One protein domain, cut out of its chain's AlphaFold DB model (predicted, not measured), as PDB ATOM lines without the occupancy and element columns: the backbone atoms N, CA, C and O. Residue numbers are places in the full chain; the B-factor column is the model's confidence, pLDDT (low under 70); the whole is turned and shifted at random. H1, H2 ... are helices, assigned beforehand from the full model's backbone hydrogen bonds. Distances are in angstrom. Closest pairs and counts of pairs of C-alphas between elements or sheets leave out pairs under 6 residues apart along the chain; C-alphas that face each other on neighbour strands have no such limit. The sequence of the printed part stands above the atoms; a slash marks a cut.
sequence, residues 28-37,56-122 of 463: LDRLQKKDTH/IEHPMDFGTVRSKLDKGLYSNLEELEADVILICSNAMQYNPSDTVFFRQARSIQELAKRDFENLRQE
ATOM      1  N   LEU A  28     332.133 346.767 166.378       94.12
ATOM      2  CA  LEU A  28     331.125 347.692 165.845       94.12
ATOM      3  C   LEU A  28     330.462 347.145 164.571       94.12
ATOM      4  O   LEU A  28     329.236 347.128 164.493       94.12
ATOM      5  N   ASP A  29     331.228 346.608 163.621       92.56
ATOM      6  CA  ASP A  29     330.694 346.002 162.390       92.56
ATOM      7  C   ASP A  29     329.799 344.788 162.695       92.56
ATOM      8  O   ASP A  29     328.735 344.591 162.097       92.56
ATOM      9  N   ARG A  30     330.200 343.971 163.676       91.56
ATOM     10  CA  ARG A  30     329.441 342.808 164.154       91.56
ATOM     11  C   ARG A  30     328.126 343.203 164.833       91.56
ATOM     12  O   ARG A  30     327.131 342.489 164.672       91.56
ATOM     13  N   LEU A  31     328.114 344.318 165.563       93.75
ATOM     14  CA  LEU A  31     326.920 344.899 166.181       93.75
ATOM     15  C   LEU A  31     326.001 345.526 165.128       93.75
ATOM     16  O   LEU A  31     324.819 345.188 165.086       93.75
ATOM     17  N   GLN A  32     326.545 346.334 164.216       93.06
ATOM     18  CA  GLN A  32     325.798 346.950 163.115       93.06
ATOM     19  C   GLN A  32     325.172 345.888 162.193       93.06
ATOM     20  O   GLN A  32     324.051 346.046 161.725       93.06
ATOM     21  N   LYS A  33     325.801 344.717 162.022       91.06
ATOM     22  CA  LYS A  33     325.205 343.570 161.306       91.06
ATOM     23  C   LYS A  33     323.923 343.009 161.955       91.06
ATOM     24  O   LYS A  33     323.194 342.259 161.299       91.06
ATOM     25  N   LYS A  34     323.642 343.316 163.227       90.38
ATOM     26  CA  LYS A  34     322.368 342.986 163.897       90.38
ATOM     27  C   LYS A  34     321.297 344.065 163.726       90.38
ATOM     28  O   LYS A  34     320.129 343.750 163.958       90.38
ATOM     29  N   ASP A  35     321.662 345.263 163.273       92.38
ATOM     30  CA  ASP A  35     320.745 346.302 162.805       92.38
ATOM     31  C   ASP A  35     320.299 345.992 161.362       92.38
ATOM     32  O   ASP A  35     320.882 346.423 160.370       92.38
ATOM     33  N   THR A  36     319.270 345.152 161.237       90.38
ATOM     34  CA  THR A  36     318.713 344.720 159.943       90.38
ATOM     35  C   THR A  36     317.955 345.820 159.213       90.38
ATOM     36  O   THR A  36     317.721 345.673 158.015       90.38
ATOM     37  N   HIS A  37     317.538 346.870 159.925       89.00
ATOM     38  CA  HIS A  37     316.781 347.989 159.372       89.00
ATOM     39  C   HIS A  37     317.652 349.233 159.123       89.00
ATOM     40  O   HIS A  37     317.155 350.184 158.535       89.00
ATOM     41  N   ILE A  56     314.698 362.319 174.077       96.50
ATOM     42  CA  ILE A  56     316.066 361.788 174.146       96.50
ATOM     43  C   ILE A  56     317.081 362.929 174.296       96.50
ATOM     44  O   ILE A  56     317.433 363.614 173.337       96.50
ATOM     45  N   GLU A  57     317.615 363.075 175.511       95.06
ATOM     46  CA  GLU A  57     318.576 364.129 175.875       95.06
ATOM     47  C   GLU A  57     319.925 364.011 175.139       95.06
ATOM     48  O   GLU A  57     320.586 365.015 174.860       95.06
ATOM     49  N   HIS A  58     320.373 362.783 174.860       96.25
ATOM     50  CA  HIS A  58     321.719 362.480 174.360       96.25
ATOM     51  C   HIS A  58     321.653 361.500 173.173       96.25
ATOM     52  O   HIS A  58     321.829 360.295 173.370       96.25
ATOM     53  N   PRO A  59     321.377 361.978 171.943       96.06
ATOM     54  CA  PRO A  59     321.330 361.133 170.749       96.06
ATOM     55  C   PRO A  59     322.696 360.488 170.457       96.06
ATOM     56  O   PRO A  59     323.745 361.089 170.691       96.06
ATOM     57  N   MET A  60     322.679 359.258 169.936       97.62
ATOM     58  CA  MET A  60     323.877 358.501 169.561       97.62
ATOM     59  C   MET A  60     323.536 357.459 168.490       97.62
ATOM     60  O   MET A  60     322.451 356.876 168.524       97.62
ATOM     61  N   ASP A  61     324.483 357.188 167.593       97.19
ATOM     62  CA  ASP A  61     324.366 356.263 166.461       97.19
ATOM     63  C   ASP A  61     325.722 355.604 166.126       97.19
ATOM     64  O   ASP A  61     326.789 356.074 166.541       97.19
ATOM     65  N   PHE A  62     325.710 354.506 165.362       96.50
ATOM     66  CA  PHE A  62     326.930 353.771 165.004       96.50
ATOM     67  C   PHE A  62     327.882 354.569 164.098       96.50
ATOM     68  O   PHE A  62     329.096 354.350 164.168       96.50
ATOM     69  N   GLY A  63     327.378 355.494 163.276       95.25
ATOM     70  CA  GLY A  63     328.190 356.392 162.456       95.25
ATOM     71  C   GLY A  63     328.995 357.371 163.313       95.25
ATOM     72  O   GLY A  63     330.218 357.477 163.153       95.25
ATOM     73  N   THR A  64     328.348 358.011 164.287       96.38
ATOM     74  CA  THR A  64     328.995 358.875 165.286       96.38
ATOM     75  C   THR A  64     329.997 358.094 166.129       96.38
ATOM     76  O   THR A  64     331.139 358.542 166.263       96.38
ATOM     77  N   VAL A  65     329.642 356.903 166.624       96.62
ATOM     78  CA  VAL A  65     330.567 356.041 167.387       96.62
ATOM     79  C   VAL A  65     331.791 355.650 166.556       96.62
ATOM     80  O   VAL A  65     332.924 355.798 167.026       96.62
ATOM     81  N   ARG A  66     331.611 355.237 165.292       95.00
ATOM     82  CA  ARG A  66     332.741 354.950 164.389       95.00
ATOM     83  C   ARG A  66     333.591 356.203 164.164       95.00
ATOM     84  O   ARG A  66     334.812 356.123 164.262       95.00
ATOM     85  N   SER A  67     332.979 357.375 163.971       95.44
ATOM     86  CA  SER A  67     333.701 358.647 163.819       95.44
ATOM     87  C   SER A  67     334.505 359.034 165.070       95.44
ATOM     88  O   SER A  67     335.643 359.497 164.946       95.44
ATOM     89  N   LYS A  68     333.952 358.831 166.274       95.19
ATOM     90  CA  LYS A  68     334.642 359.056 167.557       95.19
ATOM     91  C   LYS A  68     335.823 358.099 167.728       95.19
ATOM     92  O   LYS A  68     336.918 358.551 168.069       95.19
ATOM     93  N   LEU A  69     335.640 356.817 167.403       93.69
ATOM     94  CA  LEU A  69     336.706 355.812 167.412       93.69
ATOM     95  C   LEU A  69     337.798 356.132 166.383       93.69
ATOM     96  O   LEU A  69     338.986 355.984 166.668       93.69
ATOM     97  N   ASP A  70     337.419 356.619 165.200       92.56
ATOM     98  CA  ASP A  70     338.376 356.959 164.152       92.56
ATOM     99  C   ASP A  70     339.261 358.150 164.503       92.56
ATOM    100  O   ASP A  70     340.466 358.110 164.235       92.56
ATOM    101  N   LYS A  71     338.674 359.155 165.158       93.06
ATOM    102  CA  LYS A  71     339.350 360.347 165.688       93.06
ATOM    103  C   LYS A  71     340.140 360.087 166.980       93.06
ATOM    104  O   LYS A  71     340.826 360.995 167.438       93.06
ATOM    105  N   GLY A  72     340.046 358.891 167.570       90.62
ATOM    106  CA  GLY A  72     340.696 358.563 168.843       90.62
ATOM    107  C   GLY A  72     340.111 359.320 170.042       90.62
ATOM    108  O   GLY A  72     340.848 359.672 170.954       90.62
ATOM    109  N   LEU A  73     338.803 359.606 170.026       92.62
ATOM    110  CA  LEU A  73     338.106 360.350 171.089       92.62
ATOM    111  C   LEU A  73     337.688 359.486 172.293       92.62
ATOM    112  O   LEU A  73     337.073 360.012 173.214       92.62
ATOM    113  N   TYR A  74     338.002 358.189 172.276       93.81
ATOM    114  CA  TYR A  74     337.800 357.274 173.398       93.81
ATOM    115  C   TYR A  74     339.125 357.035 174.118       93.81
ATOM    116  O   TYR A  74     340.104 356.620 173.492       93.81
ATOM    117  N   SER A  75     339.150 357.284 175.424       88.69
ATOM    118  CA  SER A  75     340.340 357.124 176.271       88.69
ATOM    119  C   SER A  75     340.460 355.712 176.852       88.69
ATOM    120  O   SER A  75     341.560 355.243 177.142       88.69
ATOM    121  N   ASN A  76     339.324 355.040 177.031       90.25
ATOM    122  CA  ASN A  76     339.177 353.724 177.652       90.25
ATOM    123  C   ASN A  76     338.083 352.919 176.925       90.25
ATOM    124  O   ASN A  76     337.384 353.439 176.049       90.25
ATOM    125  N   LEU A  77     337.951 351.633 177.259       90.81
ATOM    126  CA  LEU A  77     336.933 350.771 176.651       90.81
ATOM    127  C   LEU A  77     335.518 351.116 177.142       90.81
ATOM    128  O   LEU A  77     334.545 350.967 176.401       90.81
ATOM    129  N   GLU A  78     335.418 351.585 178.383       92.06
ATOM    130  CA  GLU A  78     334.185 351.944 179.078       92.06
ATOM    131  C   GLU A  78     333.398 353.056 178.364       92.06
ATOM    132  O   GLU A  78     332.178 352.955 178.265       92.06
ATOM    133  N   GLU A  79     334.065 354.081 177.826       94.31
ATOM    134  CA  GLU A  79     333.438 355.173 177.064       94.31
ATOM    135  C   GLU A  79     332.836 354.683 175.735       94.31
ATOM    136  O   GLU A  79     331.748 355.112 175.347       94.31
ATOM    137  N   LEU A  80     333.516 353.756 175.049       94.75
ATOM    138  CA  LEU A  80     333.008 353.138 173.821       94.75
ATOM    139  C   LEU A  80     331.817 352.214 174.118       94.75
ATOM    140  O   LEU A  80     330.823 352.232 173.389       94.75
ATOM    141  N   GLU A  81     331.902 351.415 175.187       95.25
ATOM    142  CA  GLU A  81     330.779 350.594 175.647       95.25
ATOM    143  C   GLU A  81     329.582 351.477 176.025       95.25
ATOM    144  O   GLU A  81     328.466 351.200 175.589       95.25
ATOM    145  N   ALA A  82     329.803 352.569 176.764       96.56
ATOM    146  CA  ALA A  82     328.751 353.491 177.181       96.56
ATOM    147  C   ALA A  82     327.972 354.067 175.988       96.56
ATOM    148  O   ALA A  82     326.744 353.988 175.989       96.56
ATOM    149  N   ASP A  83     328.651 354.554 174.944       97.31
ATOM    150  CA  ASP A  83     327.980 355.060 173.739       97.31
ATOM    151  C   ASP A  83     327.194 353.960 172.998       97.31
ATOM    152  O   ASP A  83     326.053 354.175 172.595       97.31
ATOM    153  N   VAL A  84     327.759 352.756 172.839       96.75
ATOM    154  CA  VAL A  84     327.061 351.633 172.180       96.75
ATOM    155  C   VAL A  84     325.808 351.215 172.963       96.75
ATOM    156  O   VAL A  84     324.768 350.882 172.382       96.75
ATOM    157  N   ILE A  85     325.883 351.244 174.293       97.06
ATOM    158  CA  ILE A  85     324.746 350.981 175.174       97.06
ATOM    159  C   ILE A  85     323.742 352.145 175.147       97.06
ATOM    160  O   ILE A  85     322.541 351.878 175.240       97.06
ATOM    161  N   LEU A  86     324.189 353.391 174.959       97.88
ATOM    162  CA  LEU A  86     323.344 354.582 174.821       97.88
ATOM    163  C   LEU A  86     322.466 354.508 173.564       97.88
ATOM    164  O   LEU A  86     321.255 354.661 173.696       97.88
ATOM    165  N   ILE A  87     323.026 354.134 172.400       97.50
ATOM    166  CA  ILE A  87     322.257 353.855 171.161       97.50
ATOM    167  C   ILE A  87     321.062 352.940 171.475       97.50
ATOM    168  O   ILE A  87     319.904 353.251 171.189       97.50
ATOM    169  N   CYS A  88     321.344 351.807 172.126       97.44
ATOM    170  CA  CYS A  88     320.330 350.809 172.446       97.44
ATOM    171  C   CYS A  88     319.321 351.309 173.492       97.44
ATOM    172  O   CYS A  88     318.144 350.957 173.430       97.44
ATOM    173  N   SER A  89     319.774 352.096 174.470       97.50
ATOM    174  CA  SER A  89     318.938 352.584 175.572       97.50
ATOM    175  C   SER A  89     317.976 353.669 175.094       97.50
ATOM    176  O   SER A  89     316.782 353.553 175.357       97.50
ATOM    177  N   ASN A  90     318.451 354.620 174.286       97.31
ATOM    178  CA  ASN A  90     317.622 355.627 173.621       97.31
ATOM    179  C   ASN A  90     316.553 354.972 172.742       97.31
ATOM    180  O   ASN A  90     315.372 355.305 172.825       97.31
ATOM    181  N   ALA A  91     316.951 353.980 171.938       96.19
ATOM    182  CA  ALA A  91     316.025 353.232 171.099       96.19
ATOM    183  C   ALA A  91     314.938 352.514 171.918       96.19
ATOM    184  O   ALA A  91     313.781 352.509 171.502       96.19
ATOM    185  N   MET A  92     315.281 351.944 173.080       96.69
ATOM    186  CA  MET A  92     314.320 351.297 173.987       96.69
ATOM    187  C   MET A  92     313.483 352.273 174.831       96.69
ATOM    188  O   MET A  92     312.452 351.865 175.360       96.69
ATOM    189  N   GLN A  93     313.926 353.522 174.986       96.94
ATOM    190  CA  GLN A  93     313.203 354.589 175.685       96.94
ATOM    191  C   GLN A  93     312.167 355.253 174.774       96.94
ATOM    192  O   GLN A  93     311.035 355.465 175.201       96.94
ATOM    193  N   TYR A  94     312.538 355.543 173.523       96.00
ATOM    194  CA  TYR A  94     311.645 356.154 172.537       96.00
ATOM    195  C   TYR A  94     310.637 355.147 171.956       96.00
ATOM    196  O   TYR A  94     309.450 355.443 171.842       96.00
ATOM    197  N   ASN A  95     311.076 353.929 171.611       95.56
ATOM    198  CA  ASN A  95     310.205 352.936 170.971       95.56
ATOM    199  C   ASN A  95     309.535 352.011 172.003       95.56
ATOM    200  O   ASN A  95     310.234 351.437 172.840       95.56
ATOM    201  N   PRO A  96     308.218 351.744 171.908       95.44
ATOM    202  CA  PRO A  96     307.557 350.798 172.799       95.44
ATOM    203  C   PRO A  96     307.995 349.341 172.555       95.44
ATOM    204  O   PRO A  96     308.460 348.957 171.477       95.44
ATOM    205  N   SER A  97     307.859 348.510 173.597       95.62
ATOM    206  CA  SER A  97     308.489 347.177 173.679       95.62
ATOM    207  C   SER A  97     307.984 346.120 172.690       95.62
ATOM    208  O   SER A  97     308.609 345.070 172.501       95.62
ATOM    209  N   ASP A  98     306.847 346.384 172.059       93.94
ATOM    210  CA  ASP A  98     306.226 345.552 171.040       93.94
ATOM    211  C   ASP A  98     306.860 345.736 169.650       93.94
ATOM    212  O   ASP A  98     306.868 344.768 168.878       93.94
ATOM    213  N   THR A  99     307.452 346.906 169.375       94.94
ATOM    214  CA  THR A  99     308.096 347.267 168.098       94.94
ATOM    215  C   THR A  99     309.278 346.370 167.716       94.94
ATOM    216  O   THR A  99     309.920 345.721 168.548       94.94
ATOM    217  N   VAL A 100     309.610 346.359 166.420       94.81
ATOM    218  CA  VAL A 100     310.827 345.699 165.917       94.81
ATOM    219  C   VAL A 100     312.097 346.407 166.399       94.81
ATOM    220  O   VAL A 100     313.051 345.732 166.782       94.81
ATOM    221  N   PHE A 101     312.079 347.743 166.477       94.44
ATOM    222  CA  PHE A 101     313.225 348.567 166.870       94.44
ATOM    223  C   PHE A 101     313.646 348.308 168.320       94.44
ATOM    224  O   PHE A 101     314.822 348.048 168.571       94.44
ATOM    225  N   PHE A 102     312.696 348.245 169.263       96.44
ATOM    226  CA  PHE A 102     312.990 347.893 170.658       96.44
ATOM    227  C   PHE A 102     313.616 346.495 170.778       96.44
ATOM    228  O   PHE A 102     314.618 346.301 171.469       96.44
ATOM    229  N   ARG A 103     313.046 345.495 170.090       95.44
ATOM    230  CA  ARG A 103     313.551 344.108 170.126       95.44
ATOM    231  C   ARG A 103     314.959 344.006 169.541       95.44
ATOM    232  O   ARG A 103     315.785 343.251 170.059       95.44
ATOM    233  N   GLN A 104     315.231 344.768 168.487       95.00
ATOM    234  CA  GLN A 104     316.537 344.845 167.848       95.00
ATOM    235  C   GLN A 104     317.565 345.533 168.744       95.00
ATOM    236  O   GLN A 104     318.604 344.932 169.019       95.00
ATOM    237  N   ALA A 105     317.244 346.712 169.280       96.69
ATOM    238  CA  ALA A 105     318.071 347.436 170.241       96.69
ATOM    239  C   ALA A 105     318.434 346.561 171.449       96.69
ATOM    240  O   ALA A 105     319.606 346.440 171.799       96.69
ATOM    241  N   ARG A 106     317.461 345.843 172.024       96.38
ATOM    242  CA  ARG A 106     317.707 344.874 173.100       96.38
ATOM    243  C   ARG A 106     318.664 343.751 172.681       96.38
ATOM    244  O   ARG A 106     319.584 343.423 173.427       96.38
ATOM    245  N   SER A 107     318.475 343.166 171.496       95.31
ATOM    246  CA  SER A 107     319.345 342.088 170.999       95.31
ATOM    247  C   SER A 107     320.777 342.564 170.721       95.31
ATOM    248  O   SER A 107     321.728 341.828 170.999       95.31
ATOM    249  N   ILE A 108     320.936 343.795 170.226       95.62
ATOM    250  CA  ILE A 108     322.230 344.465 170.050       95.62
ATOM    251  C   ILE A 108     322.873 344.716 171.420       95.62
ATOM    252  O   ILE A 108     324.024 344.336 171.615       95.62
ATOM    253  N   GLN A 109     322.127 345.241 172.397       96.62
ATOM    254  CA  GLN A 109     322.622 345.496 173.755       96.62
ATOM    255  C   GLN A 109     323.124 344.213 174.448       96.62
ATOM    256  O   GLN A 109     324.175 344.213 175.091       96.62
ATOM    257  N   GLU A 110     322.399 343.099 174.301       95.56
ATOM    258  CA  GLU A 110     322.786 341.779 174.831       95.56
ATOM    259  C   GLU A 110     324.002 341.165 174.099       95.56
ATOM    260  O   GLU A 110     324.726 340.343 174.675       95.56
ATOM    261  N   LEU A 111     324.250 341.538 172.837       93.50
ATOM    262  CA  LEU A 111     325.474 341.185 172.109       93.50
ATOM    263  C   LEU A 111     326.654 342.053 172.563       93.50
ATOM    264  O   LEU A 111     327.681 341.489 172.938       93.50
ATOM    265  N   ALA A 112     326.470 343.374 172.622       94.69
ATOM    266  CA  ALA A 112     327.473 344.348 173.044       94.69
ATOM    267  C   ALA A 112     328.033 344.014 174.429       94.69
ATOM    268  O   ALA A 112     329.226 343.748 174.544       94.69
ATOM    269  N   LYS A 113     327.170 343.900 175.452       94.06
ATOM    270  CA  LYS A 113     327.579 343.582 176.836       94.06
ATOM    271  C   LYS A 113     328.468 342.342 176.919       94.06
ATOM    272  O   LYS A 113     329.454 342.326 177.641       94.06
ATOM    273  N   ARG A 114     328.147 341.286 176.163       91.62
ATOM    274  CA  ARG A 114     328.978 340.072 176.135       91.62
ATOM    275  C   ARG A 114     330.301 340.280 175.412       91.62
ATOM    276  O   ARG A 114     331.276 339.631 175.769       91.62
ATOM    277  N   ASP A 115     330.320 341.060 174.344       90.44
ATOM    278  CA  ASP A 115     331.521 341.253 173.539       90.44
ATOM    279  C   ASP A 115     332.523 342.155 174.279       90.44
ATOM    280  O   ASP A 115     333.690 341.781 174.382       90.44
ATOM    281  N   PHE A 116     332.052 343.232 174.920       90.94
ATOM    282  CA  PHE A 116     332.851 344.050 175.840       90.94
ATOM    283  C   PHE A 116     333.308 343.266 177.082       90.94
ATOM    284  O   PHE A 116     334.481 343.328 177.436       90.94
ATOM    285  N   GLU A 117     332.454 342.428 177.680       90.12
ATOM    286  CA  GLU A 117     332.863 341.532 178.776       90.12
ATOM    287  C   GLU A 117     333.960 340.537 178.352       90.12
ATOM    288  O   GLU A 117     334.881 340.260 179.117       90.12
ATOM    289  N   ASN A 118     333.924 340.019 177.116       87.44
ATOM    290  CA  ASN A 118     335.019 339.186 176.610       87.44
ATOM    291  C   ASN A 118     336.315 339.995 176.426       87.44
ATOM    292  O   ASN A 118     337.376 339.453 176.718       87.44
ATOM    293  N   LEU A 119     336.251 341.257 175.978       85.56
ATOM    294  CA  LEU A 119     337.433 342.124 175.865       85.56
ATOM    295  C   LEU A 119     338.078 342.402 177.227       85.56
ATOM    296  O   LEU A 119     339.295 342.285 177.352       85.56
ATOM    297  N   ARG A 120     337.271 342.709 178.254       85.38
ATOM    298  CA  ARG A 120     337.742 342.915 179.637       85.38
ATOM    299  C   ARG A 120     338.544 341.709 180.146       85.38
ATOM    300  O   ARG A 120     339.540 341.880 180.836       85.38
ATOM    301  N   GLN A 121     338.134 340.496 179.765       76.62
ATOM    302  CA  GLN A 121     338.767 339.239 180.181       76.62
ATOM    303  C   GLN A 121     339.990 338.810 179.351       76.62
ATOM    304  O   GLN A 121     340.628 337.841 179.749       76.62
ATOM    305  N   GLU A 122     340.305 339.466 178.226       62.69
ATOM    306  CA  GLU A 122     341.515 339.194 177.412       62.69
ATOM    307  C   GLU A 122     342.666 340.183 177.742       62.69
ATOM    308  O   GLU A 122     343.702 340.200 177.078       62.69
TER     309      GLU A 122
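What this domain is: This is residues 28 to 37 and 56 to 122 of the 463 residues of the protein "DNA-binding bromodomain-containing protein" of Artemisia annua (UniProt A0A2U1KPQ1). Two long helices, H4 and H3, fold back on each other as a hairpin, and shorter H2 runs back alongside H3; tiny H1 lies diagonally across from H3, between H2 and H4. The 77 printed residues, all helix by class with no named strand, hold H1 to H4 in chain order. The whole is compact, radius of gyration of the C-alphas 12.4 A, spanning 35 by 26 by 19 A.

How they stand to each other: H4, residues 100 to 120, touches H3, residues 77 to 94, opposite ways at a shallow tilt of 14 degrees; their closest C-alphas, Cys 88 and Ala 105, are 4.6 A apart. With residues 80 to 87 alone, H3 touches H2, residues 62 to 70, also a hairpin, opposite ways at a shallow 14 degrees; closest C-alphas Val 65 and Asp 83, 6.9 A. H1, residues 28 to 32, only just touches H4's residues 108 to 112, with 3 pairs of C-alphas within 8 A; closest Leu 31 and Ile 108, 6.1 A. Every O i to N i+4 pair is within hydrogen-bond range in H1 and H2, 13 of 14 in H3 and 16 of 17 in H4.

Where its parts are: H4 is 30.3 A from first to last C-alpha, H3 26.2 A. C-alpha 28 begins H1 at (331.125, 347.692, 165.845); C-alpha 120 ends H4 at (337.742, 342.915, 179.637).

The domain as a whole: Residues 38 to 55 are not printed; C-alphas 37 and 56 are 20.2 A apart. Residue 122 is under pLDDT 70.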